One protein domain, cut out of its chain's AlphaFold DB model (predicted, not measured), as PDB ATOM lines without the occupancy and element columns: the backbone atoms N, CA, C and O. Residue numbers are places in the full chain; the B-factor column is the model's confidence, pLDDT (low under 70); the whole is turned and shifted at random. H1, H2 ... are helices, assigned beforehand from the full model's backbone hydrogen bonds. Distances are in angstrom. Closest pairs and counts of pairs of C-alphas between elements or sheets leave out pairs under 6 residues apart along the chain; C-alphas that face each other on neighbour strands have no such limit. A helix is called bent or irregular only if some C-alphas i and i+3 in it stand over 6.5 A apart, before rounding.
ATOM      1  N   ARG A 391     147.799 133.931 140.185       88.00
ATOM      2  CA  ARG A 391     146.744 134.862 140.631       88.00
ATOM      3  C   ARG A 391     146.542 136.037 139.673       88.00
ATOM      4  O   ARG A 391     145.410 136.468 139.470       88.00
ATOM      5  N   ILE A 392     147.633 136.574 139.120       88.50
ATOM      6  CA  ILE A 392     147.569 137.661 138.136       88.50
ATOM      7  C   ILE A 392     147.013 137.097 136.832       88.50
ATOM      8  O   ILE A 392     146.091 137.681 136.273       88.50
ATOM      9  N   LEU A 393     147.508 135.936 136.399       90.31
ATOM     10  CA  LEU A 393     147.046 135.272 135.186       90.31
ATOM     11  C   LEU A 393     145.532 135.023 135.204       90.31
ATOM     12  O   LEU A 393     144.858 135.439 134.269       90.31
ATOM     13  N   SER A 394     144.987 134.431 136.273       91.50
ATOM     14  CA  SER A 394     143.542 134.187 136.395       91.50
ATOM     15  C   SER A 394     142.734 135.483 136.308       91.50
ATOM     16  O   SER A 394     141.772 135.556 135.550       91.50
ATOM     17  N   ARG A 395     143.166 136.544 137.006       92.69
ATOM     18  CA  ARG A 395     142.487 137.848 136.972       92.69
ATOM     19  C   ARG A 395     142.470 138.456 135.568       92.69
ATOM     20  O   ARG A 395     141.451 138.993 135.140       92.69
ATOM     21  N   GLU A 396     143.598 138.414 134.860       93.69
ATOM     22  CA  GLU A 396     143.682 138.954 133.500       93.69
ATOM     23  C   GLU A 396     142.894 138.097 132.494       93.69
ATOM     24  O   GLU A 396     142.287 138.640 131.570       93.69
ATOM     25  N   MET A 397     142.841 136.773 132.687       92.44
ATOM     26  CA  MET A 397     141.990 135.874 131.897       92.44
ATOM     27  C   MET A 397     140.508 136.207 132.062       92.44
ATOM     28  O   MET A 397     139.817 136.360 131.055       92.44
ATOM     29  N   ASP A 398     140.032 136.378 133.297       93.19
ATOM     30  CA  ASP A 398     138.642 136.761 133.571       93.19
ATOM     31  C   ASP A 398     138.305 138.099 132.893       93.19
ATOM     32  O   ASP A 398     137.313 138.214 132.173       93.19
ATOM     33  N   GLY A 399     139.204 139.085 132.998       94.19
ATOM     34  CA  GLY A 399     139.042 140.385 132.340       94.19
ATOM     35  C   GLY A 399     139.025 140.328 130.804       94.19
ATOM     36  O   GLY A 399     138.402 141.183 130.165       94.19
ATOM     37  N   LEU A 400     139.692 139.347 130.183       95.00
ATOM     38  CA  LEU A 400     139.610 139.092 128.739       95.00
ATOM     39  C   LEU A 400     138.292 138.404 128.362       95.00
ATOM     40  O   LEU A 400     137.666 138.797 127.372       95.00
ATOM     41  N   VAL A 401     137.833 137.446 129.171       94.06
ATOM     42  CA  VAL A 401     136.547 136.757 128.989       94.06
ATOM     43  C   VAL A 401     135.380 137.741 129.067       94.06
ATOM     44  O   VAL A 401     134.504 137.701 128.201       94.06
ATOM     45  N   ASP A 402     135.412 138.685 130.010       94.25
ATOM     46  CA  ASP A 402     134.419 139.765 130.131       94.25
ATOM     47  C   ASP A 402     134.348 140.646 128.873       94.25
ATOM     48  O   ASP A 402     133.306 141.213 128.539       94.25
ATOM     49  N   ARG A 403     135.454 140.740 128.126       94.19
ATOM     50  CA  ARG A 403     135.554 141.465 126.848       94.19
ATOM     51  C   ARG A 403     135.230 140.591 125.632       94.19
ATOM     52  O   ARG A 403     135.344 141.068 124.503       94.19
ATOM     53  N   GLY A 404     134.849 139.329 125.840       93.94
ATOM     54  CA  GLY A 404     134.572 138.360 124.781       93.94
ATOM     55  C   GLY A 404     135.821 137.869 124.043       93.94
ATOM     56  O   GLY A 404     135.719 137.467 122.884       93.94
ATOM     57  N   ILE A 405     136.994 137.936 124.679       96.06
ATOM     58  CA  ILE A 405     138.273 137.500 124.117       96.06
ATOM     59  C   ILE A 405     138.710 136.221 124.838       96.06
ATOM     60  O   ILE A 405     139.000 136.233 126.029       96.06
ATOM     61  N   PHE A 406     138.781 135.115 124.103       96.12
ATOM     62  CA  PHE A 406     139.143 133.800 124.624       96.12
ATOM     63  C   PHE A 406     140.519 133.400 124.095       96.12
ATOM     64  O   PHE A 406     140.692 133.162 122.898       96.12
ATOM     65  N   VAL A 407     141.507 133.331 124.986       95.94
ATOM     66  CA  VAL A 407     142.896 132.976 124.663       95.94
ATOM     67  C   VAL A 407     143.421 131.910 125.613       95.94
ATOM     68  O   VAL A 407     142.926 131.765 126.729       95.94
ATOM     69  N   THR A 408     144.436 131.168 125.179       94.38
ATOM     70  CA  THR A 408     145.164 130.246 126.058       94.38
ATOM     71  C   THR A 408     146.050 130.995 127.056       94.38
ATOM     72  O   THR A 408     146.492 132.113 126.781       94.38
ATOM     73  N   GLU A 409     146.364 130.362 128.190       92.56
ATOM     74  CA  GLU A 409     147.321 130.893 129.174       92.56
ATOM     75  C   GLU A 409     148.680 131.224 128.545       92.56
ATOM     76  O   GLU A 409     149.259 132.275 128.823       92.56
ATOM     77  N   ASP A 410     149.158 130.355 127.651       90.38
ATOM     78  CA  ASP A 410     150.418 130.526 126.928       90.38
ATOM     79  C   ASP A 410     150.436 131.823 126.101       90.38
ATOM     80  O   ASP A 410     151.430 132.549 126.085       90.38
ATOM     81  N   THR A 411     149.298 132.200 125.506       93.25
ATOM     82  CA  THR A 411     149.148 133.473 124.786       93.25
ATOM     83  C   THR A 411     149.388 134.675 125.703       93.25
ATOM     84  O   THR A 411     150.106 135.601 125.326       93.25
ATOM     85  N   ILE A 412     148.831 134.671 126.918       93.12
ATOM     86  CA  ILE A 412     149.004 135.775 127.878       93.12
ATOM     87  C   ILE A 412     150.446 135.814 128.381       93.12
ATOM     88  O   ILE A 412     151.073 136.876 128.380       93.12
ATOM     89  N   ARG A 413     150.995 134.656 128.762       90.88
ATOM     90  CA  ARG A 413     152.381 134.530 129.231       90.88
ATOM     91  C   ARG A 413     153.367 135.060 128.190       90.88
ATOM     92  O   ARG A 413     154.238 135.865 128.512       90.88
ATOM     93  N   ARG A 414     153.170 134.699 126.924       90.50
ATOM     94  CA  ARG A 414     153.992 135.148 125.796       90.50
ATOM     95  C   ARG A 414     153.857 136.642 125.495       90.50
ATOM     96  O   ARG A 414     154.854 137.266 125.138       90.50
ATOM     97  N   ALA A 415     152.672 137.224 125.677       92.31
ATOM     98  CA  ALA A 415     152.465 138.667 125.554       92.31
ATOM     99  C   ALA A 415     153.182 139.461 126.663       92.31
ATOM    100  O   ALA A 415     153.707 140.543 126.407       92.31
ATOM    101  N   CYS A 416     153.224 138.920 127.885       91.25
ATOM    102  CA  CYS A 416     153.799 139.597 129.051       91.25
ATOM    103  C   CYS A 416     155.322 139.431 129.170       91.25
ATOM    104  O   CYS A 416     155.990 140.346 129.651       91.25
ATOM    105  N   ALA A 417     155.879 138.295 128.734       88.88
ATOM    106  CA  ALA A 417     157.285 137.935 128.958       88.88
ATOM    107  C   ALA A 417     158.301 139.026 128.542       88.88
ATOM    108  O   ALA A 417     159.108 139.421 129.383       88.88
ATOM    109  N   PRO A 418     158.233 139.609 127.324       88.69
ATOM    110  CA  PRO A 418     159.093 140.728 126.925       88.69
ATOM    111  C   PRO A 418     159.099 141.923 127.878       88.69
ATOM    112  O   PRO A 418     160.140 142.540 128.094       88.69
ATOM    113  N   ILE A 419     157.937 142.272 128.426       88.94
ATOM    114  CA  ILE A 419     157.768 143.452 129.277       88.94
ATOM    115  C   ILE A 419     158.300 143.142 130.675       88.94
ATOM    116  O   ILE A 419     159.039 143.942 131.240       88.94
ATOM    117  N   LEU A 420     157.998 141.947 131.190       87.38
ATOM    118  CA  LEU A 420     158.505 141.468 132.475       87.38
ATOM    119  C   LEU A 420     160.031 141.357 132.497       87.38
ATOM    120  O   LEU A 420     160.642 141.663 133.511       87.38
ATOM    121  N   SER A 421     160.656 140.978 131.381       84.19
ATOM    122  CA  SER A 421     162.117 140.830 131.296       84.19
ATOM    123  C   SER A 421     162.917 142.118 131.496       84.19
ATOM    124  O   SER A 421     164.123 142.059 131.703       84.19
ATOM    125  N   LYS A 422     162.252 143.275 131.414       82.38
ATOM    126  CA  LYS A 422     162.863 144.593 131.630       82.38
ATOM    127  C   LYS A 422     162.803 145.040 133.083       82.38
ATOM    128  O   LYS A 422     163.399 146.059 133.421       82.38
ATOM    129  N   LEU A 423     162.032 144.341 133.911       84.56
ATOM    130  CA  LEU A 423     161.949 144.648 135.326       84.56
ATOM    131  C   LEU A 423     163.245 144.235 136.022       84.56
ATOM    132  O   LEU A 423     163.884 143.246 135.655       84.56
ATOM    133  N   ASP A 424     163.612 144.992 137.052       80.25
ATOM    134  CA  ASP A 424     164.692 144.604 137.951       80.25
ATOM    135  C   ASP A 424     164.331 143.259 138.621       80.25
ATOM    136  O   ASP A 424     163.166 143.054 138.979       80.25
ATOM    137  N   PRO A 425     165.282 142.334 138.837       78.44
ATOM    138  CA  PRO A 425     165.028 141.113 139.607       78.44
ATOM    139  C   PRO A 425     164.406 141.349 141.000       78.44
ATOM    140  O   PRO A 425     163.787 140.443 141.555       78.44
ATOM    141  N   SER A 426     164.569 142.547 141.567       82.69
ATOM    142  CA  SER A 426     163.989 142.998 142.838       82.69
ATOM    143  C   SER A 426     162.645 143.731 142.709       82.69
ATOM    144  O   SER A 426     162.156 144.274 143.703       82.69
ATOM    145  N   ALA A 427     162.038 143.737 141.517       84.50
ATOM    146  CA  ALA A 427     160.781 144.428 141.247       84.50
ATOM    147  C   ALA A 427     159.653 144.007 142.199       84.50
ATOM    148  O   ALA A 427     159.461 142.826 142.515       84.50
ATOM    149  N   VAL A 428     158.882 144.994 142.651       88.25
ATOM    150  CA  VAL A 428     157.796 144.779 143.615       88.25
ATOM    151  C   VAL A 428     156.534 144.249 142.928       88.25
ATOM    152  O   VAL A 428     156.367 144.336 141.713       88.25
ATOM    153  N   HIS A 429     155.599 143.701 143.713       87.69
ATOM    154  CA  HIS A 429     154.383 143.073 143.182       87.69
ATOM    155  C   HIS A 429     153.575 143.982 142.239       87.69
ATOM    156  O   HIS A 429     153.099 143.513 141.205       87.69
ATOM    157  N   ASP A 430     153.447 145.268 142.570       89.25
ATOM    158  CA  ASP A 430     152.676 146.223 141.768       89.25
ATOM    159  C   ASP A 430     153.317 146.480 140.392       89.25
ATOM    160  O   ASP A 430     152.607 146.548 139.390       89.25
ATOM    161  N   GLU A 431     154.650 146.505 140.306       89.75
ATOM    162  CA  GLU A 431     155.378 146.649 139.034       89.75
ATOM    163  C   GLU A 431     155.148 145.436 138.123       89.75
ATOM    164  O   GLU A 431     154.901 145.580 136.923       89.75
ATOM    165  N   ILE A 432     155.144 144.230 138.700       88.56
ATOM    166  CA  ILE A 432     154.829 142.988 137.978       88.56
ATOM    167  C   ILE A 432     153.380 143.016 137.470       88.56
ATOM    168  O   ILE A 432     153.112 142.626 136.328       88.56
ATOM    169  N   VAL A 433     152.438 143.488 138.294       90.94
ATOM    170  CA  VAL A 433     151.026 143.646 137.915       90.94
ATOM    171  C   VAL A 433     150.874 144.609 136.737       90.94
ATOM    172  O   VAL A 433     150.171 144.281 135.777       90.94
ATOM    173  N   ASP A 434     151.530 145.766 136.779       91.38
ATOM    174  CA  ASP A 434     151.435 146.773 135.721       91.38
ATOM    175  C   ASP A 434     152.115 146.323 134.418       91.38
ATOM    176  O   ASP A 434     151.591 146.571 133.323       91.38
ATOM    177  N   ALA A 435     153.219 145.578 134.510       90.94
ATOM    178  CA  ALA A 435     153.853 144.936 133.360       90.94
ATOM    179  C   ALA A 435     152.935 143.889 132.705       90.94
ATOM    180  O   ALA A 435     152.756 143.900 131.483       90.94
ATOM    181  N   CYS A 436     152.287 143.028 133.500       91.81
ATOM    182  CA  CYS A 436     151.320 142.050 132.990       91.81
ATOM    183  C   CYS A 436     150.122 142.740 132.326       91.81
ATOM    184  O   CYS A 436     149.734 142.384 131.213       91.81
ATOM    185  N   ARG A 437     149.576 143.785 132.957       92.75
ATOM    186  CA  ARG A 437     148.478 144.581 132.391       92.75
ATOM    187  C   ARG A 437     148.874 145.221 131.059       92.75
ATOM    188  O   ARG A 437     148.074 145.249 130.125       92.75
ATOM    189  N   SER A 438     150.108 145.704 130.944       92.94
ATOM    190  CA  SER A 438     150.653 146.240 129.691       92.94
ATOM    191  C   SER A 438     150.748 145.166 128.600       92.94
ATOM    192  O   SER A 438     150.355 145.421 127.461       92.94
ATOM    193  N   GLY A 439     151.167 143.945 128.950       93.31
ATOM    194  CA  GLY A 439     151.183 142.794 128.038       93.31
ATOM    195  C   GLY A 439     149.786 142.385 127.563       93.31
ATOM    196  O   GLY A 439     149.577 142.120 126.379       93.31
ATOM    197  N   VAL A 440     148.795 142.411 128.454       94.25
ATOM    198  CA  VAL A 440     147.389 142.140 128.115       94.25
ATOM    199  C   VAL A 440     146.813 143.236 127.218       94.25
ATOM    200  O   VAL A 440     146.134 142.935 126.238       94.25
ATOM    201  N   ASN A 441     147.121 144.508 127.487       93.94
ATOM    202  CA  ASN A 441     146.722 145.617 126.616       93.94
ATOM    203  C   ASN A 441     147.320 145.481 125.210       93.94
ATOM    204  O   ASN A 441     146.608 145.672 124.224       93.94
ATOM    205  N   TYR A 442     148.595 145.094 125.116       94.94
ATOM    206  CA  TYR A 442     149.248 144.752 123.853       94.94
ATOM    207  C   TYR A 442     148.496 143.635 123.113       94.94
ATOM    208  O   TYR A 442     148.128 143.812 121.950       94.94
ATOM    209  N   LEU A 443     148.184 142.526 123.792       95.44
ATOM    210  CA  LEU A 443     147.414 141.413 123.224       95.44
ATOM    211  C   LEU A 443     146.050 141.875 122.695       95.44
ATOM    212  O   LEU A 443     145.681 141.527 121.573       95.44
ATOM    213  N   ILE A 444     145.309 142.672 123.471       94.56
ATOM    214  CA  ILE A 444     143.996 143.207 123.076       94.56
ATOM    215  C   ILE A 444     144.117 144.059 121.810       94.56
ATOM    216  O   ILE A 444     143.266 143.974 120.920       94.56
ATOM    217  N   ASP A 445     145.156 144.884 121.721       92.25
ATOM    218  CA  ASP A 445     145.400 145.710 120.547       92.25
ATOM    219  C   ASP A 445     145.717 144.847 119.325       92.25
ATOM    220  O   ASP A 445     145.080 145.022 118.287       92.25
ATOM    221  N   VAL A 446     146.605 143.856 119.436       92.19
ATOM    222  CA  VAL A 446     146.878 142.919 118.333       92.19
ATOM    223  C   VAL A 446     145.594 142.181 117.924       92.19
ATOM    224  O   VAL A 446     145.248 142.166 116.742       92.19
ATOM    225  N   TYR A 447     144.813 141.669 118.879       94.31
ATOM    226  CA  TYR A 447     143.532 141.000 118.622       94.31
ATOM    227  C   TYR A 447     142.585 141.860 117.775       94.31
ATOM    228  O   TYR A 447     142.095 141.418 116.731       94.31
ATOM    229  N   LYS A 448     142.368 143.117 118.186       91.81
ATOM    230  CA  LYS A 448     141.484 144.056 117.481       91.81
ATOM    231  C   LYS A 448     142.017 144.408 116.095       91.81
ATOM    232  O   LYS A 448     141.255 144.431 115.134       91.81
ATOM    233  N   ARG A 449     143.316 144.698 115.986       88.12
ATOM    234  CA  ARG A 449     143.938 145.211 114.754       88.12
ATOM    235  C   ARG A 449     144.047 144.153 113.667       88.12
ATOM    236  O   ARG A 449     143.852 144.469 112.498       88.12
ATOM    237  N   PHE A 450     144.306 142.907 114.047       84.25
ATOM    238  CA  PHE A 450     144.333 141.783 113.113       84.25
ATOM    239  C   PHE A 450     142.946 141.170 112.868       84.25
ATOM    240  O   PHE A 450     142.837 140.222 112.093       84.25
ATOM    241  N   GLY A 451     141.886 141.718 113.478       90.25
ATOM    242  CA  GLY A 451     140.509 141.266 113.271       90.25
ATOM    243  C   GLY A 451     140.286 139.814 113.693       90.25
ATOM    244  O   GLY A 451     139.508 139.102 113.053       90.25
ATOM    245  N   LEU A 452     141.001 139.364 114.729       92.94
ATOM    246  CA  LEU A 452     140.901 137.997 115.231       92.94
ATOM    247  C   LEU A 452     139.524 137.770 115.872       92.94
ATOM    248  O   LEU A 452     138.880 138.699 116.361       92.94
ATOM    249  N   LYS A 453     139.061 136.519 115.855       92.81
ATOM    250  CA  LYS A 453     137.779 136.107 116.442       92.81
ATOM    251  C   LYS A 453     138.005 134.912 117.349       92.81
ATOM    252  O   LYS A 453     138.723 133.996 116.969       92.81
ATOM    253  N   SER A 454     137.378 134.922 118.517       94.00
ATOM    254  CA  SER A 454     137.521 133.870 119.526       94.00
ATOM    255  C   SER A 454     136.171 133.503 120.137       94.00
ATOM    256  O   SER A 454     135.213 134.275 120.051       94.00
ATOM    257  N   SER A 455     136.078 132.318 120.734       92.56
ATOM    258  CA  SER A 455     134.884 131.855 121.444       92.56
ATOM    259  C   SER A 455     135.267 130.887 122.566       92.56
ATOM    260  O   SER A 455     136.397 130.404 122.621       92.56
ATOM    261  N   LYS A 456     134.313 130.530 123.436       89.31
ATOM    262  CA  LYS A 456     134.536 129.520 124.490       89.31
ATOM    263  C   LYS A 456     134.993 128.159 123.947       89.31
ATOM    264  O   LYS A 456     135.683 127.435 124.652       89.31
ATOM    265  N   SER A 457     134.599 127.805 122.722       88.12
ATOM    266  CA  SER A 457     134.991 126.552 122.065       88.12
ATOM    267  C   SER A 457     136.233 126.688 121.179       88.12
ATOM    268  O   SER A 457     136.776 125.677 120.746       88.12
ATOM    269  N   GLN A 458     136.686 127.915 120.909       91.06
ATOM    270  CA  GLN A 458     137.838 128.208 120.064       91.06
ATOM    271  C   GLN A 458     138.702 129.285 120.727       91.06
ATOM    272  O   GLN A 458     138.549 130.485 120.471       91.06
ATOM    273  N   LEU A 459     139.608 128.831 121.595       94.88
ATOM    274  CA  LEU A 459     140.595 129.686 122.245       94.88
ATOM    275  C   LEU A 459     141.721 130.021 121.267       94.88
ATOM    276  O   LEU A 459     142.218 129.139 120.566       94.88
ATOM    277  N   LEU A 460     142.155 131.280 121.260       95.62
ATOM    278  CA  LEU A 460     143.306 131.699 120.469       95.62
ATOM    279  C   LEU A 460     144.616 131.338 121.168       95.62
ATOM    280  O   LEU A 460     144.849 131.648 122.340       95.62
ATOM    281  N   THR A 461     145.490 130.727 120.393       94.25
ATOM    282  CA  THR A 461     146.854 130.334 120.739       94.25
ATOM    283  C   THR A 461     147.840 131.385 120.226       94.25
ATOM    284  O   THR A 461     147.477 132.182 119.355       94.25
ATOM    285  N   PRO A 462     149.114 131.391 120.661       92.12
ATOM    286  CA  PRO A 462     150.108 132.308 120.096       92.12
ATOM    287  C   PRO A 462     150.227 132.235 118.569       92.12
ATOM    288  O   PRO A 462     150.491 133.243 117.914       92.12
ATOM    289  N   LYS A 463     149.978 131.062 117.980       91.06
ATOM    290  CA  LYS A 463     150.001 130.856 116.530       91.06
ATOM    291  C   LYS A 463     148.973 131.711 115.788       91.06
ATOM    292  O   LYS A 463     149.267 132.228 114.710       91.06
ATOM    293  N   ASP A 464     147.806 131.946 116.383       92.25
ATOM    294  CA  ASP A 464     146.772 132.814 115.802       92.25
ATOM    295  C   ASP A 464     147.226 134.282 115.740       92.25
ATOM    296  O   ASP A 464     146.897 135.011 114.804       92.25
ATOM    297  N   PHE A 465     148.078 134.688 116.685       90.94
ATOM    298  CA  PHE A 465     148.751 135.990 116.709       90.94
ATOM    299  C   PHE A 465     150.018 136.021 115.838       90.94
ATOM    300  O   PHE A 465     150.702 137.040 115.758       90.94
ATOM    301  N   ARG A 466     150.339 134.918 115.143       88.31
ATOM    302  CA  ARG A 466     151.597 134.704 114.404       88.31
ATOM    303  C   ARG A 466     152.832 134.761 115.296       88.31
ATOM    304  O   ARG A 466     153.934 135.078 114.824       88.31
TER     305      ARG A 466
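What this domain is: This is residues 391 to 466 of the 710 residues of an uncharacterized protein of Sphaerobolus stellatus (strain SS14) (UniProt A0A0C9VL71). Look for one long helix, H3, running along much of the length, with two shorter helices packed on it: H1 beside its first part and H2 crossing its middle steeply. The three helix centres make a triangle; residues 425 to 430, of which 429 and 430 belong to H3, stick out at one end, and the tail after H3, residues 450 to 466, folds back past the link between H1 and H2. The printed part has 76 residues with three named helices, in the order H1, H2, H3, and no named strand: the class is all helix. It is compact, with a radius of gyration of the C-alphas of 12.5 A, and elongated, spanning 39 by 23 by 17 A.

How they stand to each other: Start at H1, residues 391 to 401. It touches H3, residues 429 to 449, which touches H1 with residues 433 to 440 alone; the closest C-alphas, of Ile 392 and Val 433, are 6.9 A apart. The two run the same way at a shallow tilt of 25 degrees. Next comes H2, residues 409 to 420, which only just touches H1, with 3 pairs of C-alphas within 8 A, and with residues 409 to 412 alone; the closest C-alphas, of Leu 393 and Glu 409, are 7.4 A apart. H2 touches H3 at Cys 416 and Gly 439, their closest C-alphas, 4.3 A apart, opposite ways at a steep tilt of 62 degrees. In H1 and H3 every O i to N i+4 pair is within hydrogen-bond range; in H2, 6 of 8 are.

Where its parts are: Find C-alpha 391 at (146.744, 134.862, 140.631); from there H1 runs 15.6 A. H2 begins at C-alpha 409 (147.321, 130.893, 129.174) and runs 15.7 A; it is irregular, C-alphas 415 and 418 being 7.1 A apart. H3 runs 30.4 A to C-alpha 449 at (143.938, 145.211, 114.754).

The domain as a whole: The two C-alphas farthest apart, of Ser 426 and Ser 457, are 39.3 A apart. The printed part has no cut, and both links between helices are short. Mean pLDDT of the printed part is 91.0, and no printed residue is under 70.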